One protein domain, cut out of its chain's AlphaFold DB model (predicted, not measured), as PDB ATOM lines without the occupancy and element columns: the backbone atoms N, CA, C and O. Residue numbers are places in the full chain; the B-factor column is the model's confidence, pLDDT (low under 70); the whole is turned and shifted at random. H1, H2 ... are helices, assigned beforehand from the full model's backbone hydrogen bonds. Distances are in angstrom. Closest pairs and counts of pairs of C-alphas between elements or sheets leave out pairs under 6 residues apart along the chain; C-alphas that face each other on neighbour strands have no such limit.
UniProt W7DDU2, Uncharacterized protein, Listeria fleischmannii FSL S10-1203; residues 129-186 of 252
ATOM      1  N   VAL A 129     211.818 164.407 231.919       92.69
ATOM      2  CA  VAL A 129     210.861 164.460 230.801       92.69
ATOM      3  C   VAL A 129     210.239 163.085 230.542       92.69
ATOM      4  O   VAL A 129     210.880 162.067 230.803       92.69
ATOM      5  N   PRO A 130     209.019 163.005 229.988       90.44
ATOM      6  CA  PRO A 130     208.371 161.727 229.722       90.44
ATOM      7  C   PRO A 130     209.063 160.966 228.584       90.44
ATOM      8  O   PRO A 130     209.694 161.549 227.697       90.44
ATOM      9  N   LYS A 131     208.869 159.643 228.538       88.31
ATOM     10  CA  LYS A 131     209.387 158.784 227.454       88.31
ATOM     11  C   LYS A 131     208.914 159.221 226.067       88.31
ATOM     12  O   LYS A 131     209.646 159.068 225.088       88.31
ATOM     13  N   SER A 132     207.702 159.765 225.963       88.06
ATOM     14  CA  SER A 132     207.167 160.311 224.715       88.06
ATOM     15  C   SER A 132     207.994 161.496 224.199       88.06
ATOM     16  O   SER A 132     208.246 161.562 222.993       88.06
ATOM     17  N   PHE A 133     208.506 162.354 225.091       92.56
ATOM     18  CA  PHE A 133     209.431 163.437 224.744       92.56
ATOM     19  C   PHE A 133     210.780 162.889 224.279       92.56
ATOM     20  O   PHE A 133     211.255 163.276 223.215       92.56
ATOM     21  N   ASP A 134     211.366 161.939 225.015       92.19
ATOM     22  CA  ASP A 134     212.642 161.312 224.639       92.19
ATOM     23  C   ASP A 134     212.577 160.646 223.258       92.19
ATOM     24  O   ASP A 134     213.462 160.816 222.415       92.19
ATOM     25  N   LYS A 135     211.484 159.925 222.990       90.44
ATOM     26  CA  LYS A 135     211.242 159.291 221.694       90.44
ATOM     27  C   LYS A 135     211.110 160.317 220.573       90.44
ATOM     28  O   LYS A 135     211.646 160.083 219.493       90.44
ATOM     29  N   TRP A 136     210.397 161.418 220.806       92.88
ATOM     30  CA  TRP A 136     210.278 162.498 219.827       92.88
ATOM     31  C   TRP A 136     211.629 163.184 219.582       92.88
ATOM     32  O   TRP A 136     212.003 163.378 218.427       92.88
ATOM     33  N   TYR A 137     212.386 163.481 220.644       91.56
ATOM     34  CA  TYR A 137     213.665 164.188 220.578       91.56
ATOM     35  C   TYR A 137     214.732 163.395 219.816       91.56
ATOM     36  O   TYR A 137     215.408 163.942 218.951       91.56
ATOM     37  N   LYS A 138     214.836 162.081 220.053       89.88
ATOM     38  CA  LYS A 138     215.808 161.200 219.374       89.88
ATOM     39  C   LYS A 138     215.620 161.087 217.858       89.88
ATOM     40  O   LYS A 138     216.539 160.642 217.176       89.88
ATOM     41  N   VAL A 139     214.446 161.438 217.336       88.12
ATOM     42  CA  VAL A 139     214.159 161.436 215.891       88.12
ATOM     43  C   VAL A 139     214.581 162.756 215.234       88.12
ATOM     44  O   VAL A 139     214.687 162.829 214.011       88.12
ATOM     45  N   GLN A 140     214.857 163.796 216.023       86.06
ATOM     46  CA  GLN A 140     215.275 165.090 215.502       86.06
ATOM     47  C   GLN A 140     216.747 165.018 215.080       86.06
ATOM     48  O   GLN A 140     217.646 164.901 215.907       86.06
ATOM     49  N   GLU A 141     217.014 165.114 213.778       76.88
ATOM     50  CA  GLU A 141     218.378 165.128 213.221       76.88
ATOM     51  C   GLU A 141     219.018 166.536 213.247       76.88
ATOM     52  O   GLU A 141     219.995 166.813 212.548       76.88
ATOM     53  N   THR A 142     218.448 167.464 214.019       73.50
ATOM     54  CA  THR A 142     218.798 168.889 213.998       73.50
ATOM     55  C   THR A 142     219.530 169.351 215.257       73.50
ATOM     56  O   THR A 142     219.440 168.742 216.317       73.50
ATOM     57  N   HIS A 143     220.259 170.467 215.139       72.94
ATOM     58  CA  HIS A 143     220.888 171.145 216.281       72.94
ATOM     59  C   HIS A 143     219.820 171.739 217.219       72.94
ATOM     60  O   HIS A 143     218.725 172.065 216.762       72.94
ATOM     61  N   GLU A 144     220.166 171.943 218.494       74.31
ATOM     62  CA  GLU A 144     219.255 172.335 219.590       74.31
ATOM     63  C   GLU A 144     218.311 173.505 219.243       74.31
ATOM     64  O   GLU A 144     217.098 173.389 219.415       74.31
ATOM     65  N   GLU A 145     218.826 174.601 218.669       75.81
ATOM     66  CA  GLU A 145     218.012 175.769 218.279       75.81
ATOM     67  C   GLU A 145     216.939 175.426 217.229       75.81
ATOM     68  O   GLU A 145     215.795 175.879 217.318       75.81
ATOM     69  N   ASN A 146     217.281 174.579 216.254       84.69
ATOM     70  CA  ASN A 146     216.339 174.115 215.235       84.69
ATOM     71  C   ASN A 146     215.346 173.105 215.817       84.69
ATOM     72  O   ASN A 146     214.183 173.097 215.421       84.69
ATOM     73  N   THR A 147     215.770 172.305 216.795       88.44
ATOM     74  CA  THR A 147     214.904 171.348 217.490       88.44
ATOM     75  C   THR A 147     213.808 172.054 218.297       88.44
ATOM     76  O   THR A 147     212.670 171.593 218.307       88.44
ATOM     77  N   ILE A 148     214.086 173.221 218.889       91.25
ATOM     78  CA  ILE A 148     213.057 174.050 219.551       91.25
ATOM     79  C   ILE A 148     212.018 174.557 218.540       91.25
ATOM     80  O   ILE A 148     210.815 174.532 218.813       91.25
ATOM     81  N   LEU A 149     212.461 175.000 217.359       89.56
ATOM     82  CA  LEU A 149     211.550 175.431 216.294       89.56
ATOM     83  C   LEU A 149     210.683 174.269 215.793       89.56
ATOM     84  O   LEU A 149     209.479 174.449 215.609       89.56
ATOM     85  N   MET A 150     211.274 173.082 215.631       89.56
ATOM     86  CA  MET A 150     210.549 171.864 215.260       89.56
ATOM     87  C   MET A 150     209.519 171.467 216.317       89.56
ATOM     88  O   MET A 150     208.385 171.170 215.956       89.56
ATOM     89  N   LEU A 151     209.851 171.559 217.611       92.06
ATOM     90  CA  LEU A 151     208.894 171.313 218.695       92.06
ATOM     91  C   LEU A 151     207.664 172.221 218.572       92.06
ATOM     92  O   LEU A 151     206.529 171.760 218.689       92.06
ATOM     93  N   GLY A 152     207.885 173.513 218.314       90.81
ATOM     94  CA  GLY A 152     206.807 174.481 218.117       90.81
ATOM     95  C   GLY A 152     205.963 174.185 216.874       90.81
ATOM     96  O   GLY A 152     204.735 174.272 216.934       90.81
ATOM     97  N   TYR A 153     206.607 173.811 215.766       91.25
ATOM     98  CA  TYR A 153     205.927 173.426 214.530       91.25
ATOM     99  C   TYR A 153     205.067 172.172 214.725       91.25
ATOM    100  O   TYR A 153     203.882 172.189 214.394       91.25
ATOM    101  N   ASP A 154     205.627 171.121 215.321       90.00
ATOM    102  CA  ASP A 154     204.928 169.859 215.541       90.00
ATOM    103  C   ASP A 154     203.767 170.014 216.529       90.00
ATOM    104  O   ASP A 154     202.696 169.437 216.325       90.00
ATOM    105  N   TYR A 155     203.948 170.823 217.578       90.44
ATOM    106  CA  TYR A 155     202.899 171.106 218.557       90.44
ATOM    107  C   TYR A 155     201.726 171.872 217.931       90.44
ATOM    108  O   TYR A 155     200.574 171.461 218.058       90.44
ATOM    109  N   LEU A 156     202.000 172.962 217.202       89.81
ATOM    110  CA  LEU A 156     200.955 173.764 216.552       89.81
ATOM    111  C   LEU A 156     200.303 173.043 215.364       89.81
ATOM    112  O   LEU A 156     199.129 173.274 215.076       89.81
ATOM    113  N   GLY A 157     201.057 172.181 214.681       87.75
ATOM    114  CA  GLY A 157     200.590 171.356 213.568       87.75
ATOM    115  C   GLY A 157     199.842 170.090 213.987       87.75
ATOM    116  O   GLY A 157     199.379 169.361 213.110       87.75
ATOM    117  N   ALA A 158     199.716 169.822 215.295       85.62
ATOM    118  CA  ALA A 158     199.154 168.582 215.837       85.62
ATOM    119  C   ALA A 158     199.839 167.319 215.266       85.62
ATOM    120  O   ALA A 158     199.193 166.323 214.943       85.62
ATOM    121  N   HIS A 159     201.161 167.382 215.101       86.50
ATOM    122  CA  HIS A 159     202.001 166.263 214.662       86.50
ATOM    123  C   HIS A 159     202.547 165.438 215.834       86.50
ATOM    124  O   HIS A 159     203.042 164.328 215.632       86.50
ATOM    125  N   LEU A 160     202.445 165.964 217.055       89.19
ATOM    126  CA  LEU A 160     202.766 165.235 218.276       89.19
ATOM    127  C   LEU A 160     201.624 164.285 218.643       89.19
ATOM    128  O   LEU A 160     200.463 164.543 218.334       89.19
ATOM    129  N   ASN A 161     201.958 163.190 219.322       87.06
ATOM    130  CA  ASN A 161     200.932 162.349 219.932       87.06
ATOM    131  C   ASN A 161     200.252 163.090 221.101       87.06
ATOM    132  O   ASN A 161     200.822 164.032 221.658       87.06
ATOM    133  N   ASP A 162     199.048 162.645 221.464       84.69
ATOM    134  CA  ASP A 162     198.221 163.300 222.485       84.69
ATOM    135  C   ASP A 162     198.959 163.431 223.827       84.69
ATOM    136  O   ASP A 162     198.974 164.505 224.419       84.69
ATOM    137  N   GLU A 163     199.663 162.378 224.253       84.69
ATOM    138  CA  GLU A 163     200.426 162.342 225.508       84.69
ATOM    139  C   GLU A 163     201.508 163.436 225.569       84.69
ATOM    140  O   GLU A 163     201.593 164.200 226.532       84.69
ATOM    141  N   LEU A 164     202.318 163.550 224.516       89.75
ATOM    142  CA  LEU A 164     203.384 164.539 224.426       89.75
ATOM    143  C   LEU A 164     202.820 165.955 224.281       89.75
ATOM    144  O   LEU A 164     203.352 166.896 224.870       89.75
ATOM    145  N   SER A 165     201.738 166.111 223.516       91.44
ATOM    146  CA  SER A 165     201.044 167.389 223.352       91.44
ATOM    147  C   SER A 165     200.503 167.901 224.692       91.44
ATOM    148  O   SER A 165     200.777 169.041 225.081       91.44
ATOM    149  N   ASP A 166     199.813 167.047 225.448       90.12
ATOM    150  CA  ASP A 166     199.266 167.378 226.765       90.12
ATOM    151  C   ASP A 166     200.371 167.708 227.776       90.12
ATOM    152  O   ASP A 166     200.252 168.659 228.563       90.12
ATOM    153  N   TRP A 167     201.489 166.979 227.729       92.12
ATOM    154  CA  TRP A 167     202.637 167.274 228.577       92.12
ATOM    155  C   TRP A 167     203.265 168.633 228.235       92.12
ATOM    156  O   TRP A 167     203.424 169.469 229.129       92.12
ATOM    157  N   ILE A 168     203.544 168.923 226.957       94.25
ATOM    158  CA  ILE A 168     204.106 170.217 226.516       94.25
ATOM    159  C   ILE A 168     203.162 171.373 226.851       94.25
ATOM    160  O   ILE A 168     203.619 172.462 227.213       94.25
ATOM    161  N   ALA A 169     201.844 171.164 226.786       92.25
ATOM    162  CA  ALA A 169     200.866 172.183 227.146       92.25
ATOM    163  C   ALA A 169     201.102 172.737 228.564       92.25
ATOM    164  O   ALA A 169     200.936 173.939 228.777       92.25
ATOM    165  N   ASN A 170     201.585 171.904 229.486       92.06
ATOM    166  CA  ASN A 170     201.865 172.287 230.869       92.06
ATOM    167  C   ASN A 170     203.363 172.500 231.163       92.06
ATOM    168  O   ASN A 170     203.693 173.117 232.169       92.06
ATOM    169  N   ASN A 171     204.266 172.058 230.278       92.81
ATOM    170  CA  ASN A 171     205.711 171.978 230.535       92.81
ATOM    171  C   ASN A 171     206.573 172.659 229.453       92.81
ATOM    172  O   ASN A 171     207.674 172.204 229.151       92.81
ATOM    173  N   LYS A 172     206.095 173.755 228.845       92.56
ATOM    174  CA  LYS A 172     206.791 174.442 227.730       92.56
ATOM    175  C   LYS A 172     208.218 174.861 228.076       92.56
ATOM    176  O   LYS A 172     209.135 174.622 227.297       92.56
ATOM    177  N   GLU A 173     208.399 175.493 229.233       90.19
ATOM    178  CA  GLU A 173     209.716 175.946 229.686       90.19
ATOM    179  C   GLU A 173     210.631 174.751 229.954       90.19
ATOM    180  O   GLU A 173     211.744 174.715 229.440       90.19
ATOM    181  N   THR A 174     210.129 173.730 230.653       92.12
ATOM    182  CA  THR A 174     210.837 172.469 230.913       92.12
ATOM    183  C   THR A 174     211.293 171.788 229.624       92.12
ATOM    184  O   THR A 174     212.441 171.372 229.527       92.12
ATOM    185  N   ALA A 175     210.430 171.723 228.607       92.25
ATOM    186  CA  ALA A 175     210.742 171.146 227.303       92.25
ATOM    187  C   ALA A 175     211.865 171.908 226.578       92.25
ATOM    188  O   ALA A 175     212.754 171.298 225.990       92.25
ATOM    189  N   ILE A 176     211.861 173.242 226.648       91.56
ATOM    190  CA  ILE A 176     212.929 174.071 226.072       91.56
ATOM    191  C   ILE A 176     214.239 173.857 226.838       91.56
ATOM    192  O   ILE A 176     215.283 173.665 226.219       91.56
ATOM    193  N   GLN A 177     214.193 173.842 228.173       89.62
ATOM    194  CA  GLN A 177     215.376 173.582 228.998       89.62
ATOM    195  C   GLN A 177     215.947 172.181 228.745       89.62
ATOM    196  O   GLN A 177     217.162 172.037 228.668       89.62
ATOM    197  N   ALA A 178     215.093 171.174 228.543       91.56
ATOM    198  CA  ALA A 178     215.499 169.817 228.185       91.56
ATOM    199  C   ALA A 178     216.290 169.775 226.869       91.56
ATOM    200  O   ALA A 178     217.288 169.064 226.773       91.56
ATOM    201  N   ILE A 179     215.871 170.549 225.861       91.56
ATOM    202  CA  ILE A 179     216.566 170.623 224.567       91.56
ATOM    203  C   ILE A 179     217.923 171.325 224.707       91.56
ATOM    204  O   ILE A 179     218.897 170.863 224.127       91.56
ATOM    205  N   LEU A 180     217.992 172.420 225.470       86.44
ATOM    206  CA  LEU A 180     219.206 173.240 225.595       86.44
ATOM    207  C   LEU A 180     220.267 172.639 226.524       86.44
ATOM    208  O   LEU A 180     221.460 172.841 226.328       86.44
ATOM    209  N   ASN A 181     219.835 171.946 227.575       85.75
ATOM    210  CA  ASN A 181     220.710 171.534 228.676       85.75
ATOM    211  C   ASN A 181     220.834 170.007 228.804       85.75
ATOM    212  O   ASN A 181     221.558 169.503 229.668       85.75
ATOM    213  N   GLY A 182     220.116 169.261 227.964       87.44
ATOM    214  CA  GLY A 182     219.868 167.837 228.152       87.44
ATOM    215  C   GLY A 182     218.802 167.568 229.217       87.44
ATOM    216  O   GLY A 182     218.328 168.471 229.903       87.44
ATOM    217  N   TYR A 183     218.419 166.302 229.355       92.31
ATOM    218  CA  TYR A 183     217.333 165.870 230.233       92.31
ATOM    219  C   TYR A 183     217.574 164.467 230.789       92.31
ATOM    220  O   TYR A 183     218.436 163.727 230.306       92.31
ATOM    221  N   GLU A 184     216.775 164.110 231.786       91.56
ATOM    222  CA  GLU A 184     216.621 162.748 232.291       91.56
ATOM    223  C   GLU A 184     215.229 162.236 231.915       91.56
ATOM    224  O   GLU A 184     214.279 163.011 231.839       91.56
ATOM    225  N   VAL A 185     215.097 160.944 231.622       90.06
ATOM    226  CA  VAL A 185     213.799 160.367 231.245       90.06
ATOM    227  C   VAL A 185     213.109 159.860 232.500       90.06
ATOM    228  O   VAL A 185     213.724 159.131 233.271       90.06
ATOM    229  N   GLU A 186     211.843 160.225 232.686       84.69
ATOM    230  CA  GLU A 186     211.014 159.717 233.776       84.69
ATOM    231  C   GLU A 186     210.950 158.186 233.708       84.69
ATOM    232  O   GLU A 186     210.608 157.602 232.667       84.69
TER     233      GLU A 186
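AT A GLANCE: This is residues 129 to 186 of the 252 residues of an uncharacterized protein of Listeria fleischmannii FSL S10-1203 (UniProt W7DDU2). Helices H2 and H4 make a narrow V that opens toward H3; H3 stands across the open end, and the short H1 covers one side. After H4 the last residues, 182 to 186, fold back toward Val 129. The printed part has 58 residues with four named helices, in the order H1, H2, H3, H4, and no named strand; its class is all helix. It is compact, with a radius of gyration of the C-alphas of 10.1 A, and rounded, spanning 24 by 23 by 19 A.

HOW THE PARTS SIT: H1, residues 131 to 137, is close to but not clearly touching H2, residues 144 to 156; their closest C-alphas, of Tyr 137 and Thr 147, are 7.9 A apart. H1 only just touches H3, residues 162 to 170, with 3 pairs of C-alphas within 8 A, the closest being Ser 132 and Leu 164 at 5.7 A; they stand about perpendicular, at 85 degrees. H2 touches H4, residues 172 to 181, with residues 144 to 148 alone; the closest C-alphas, of Glu 144 and Ile 179, are 5.9 A apart. H2 and H4 run opposite ways at a shallow tilt of 25 degrees. H3 and H4 are close but not clearly touching, Ile 168 and Ala 175 having the closest C-alphas, 6.7 A apart; their lines are about perpendicular, at 85 degrees. H1 and H4 are near each other. Every O i to N i+4 pair is within hydrogen-bond range in H1, H2 and H4, and 4 of 5 in H3.

IN THESE COORDINATES: H1 begins at C-alpha 131, (209.387, 158.784, 227.454), and is 9.7 A long. H2 measures 18.6 A, H3 12.8 A and H4 14.3 A from first to last C-alpha. H4 ends at C-alpha 181, (220.710, 171.534, 228.676).

THE WHOLE: The C-alphas farthest apart, of Gly 157 and Glu 184, are 26.1 A apart. The printed part has no cut. The links from H2 to H3 and from H3 to H4 are tight, and the one from H1 to H2 is short. The mean pLDDT of the printed part is 88.5, and no printed residue is under 70.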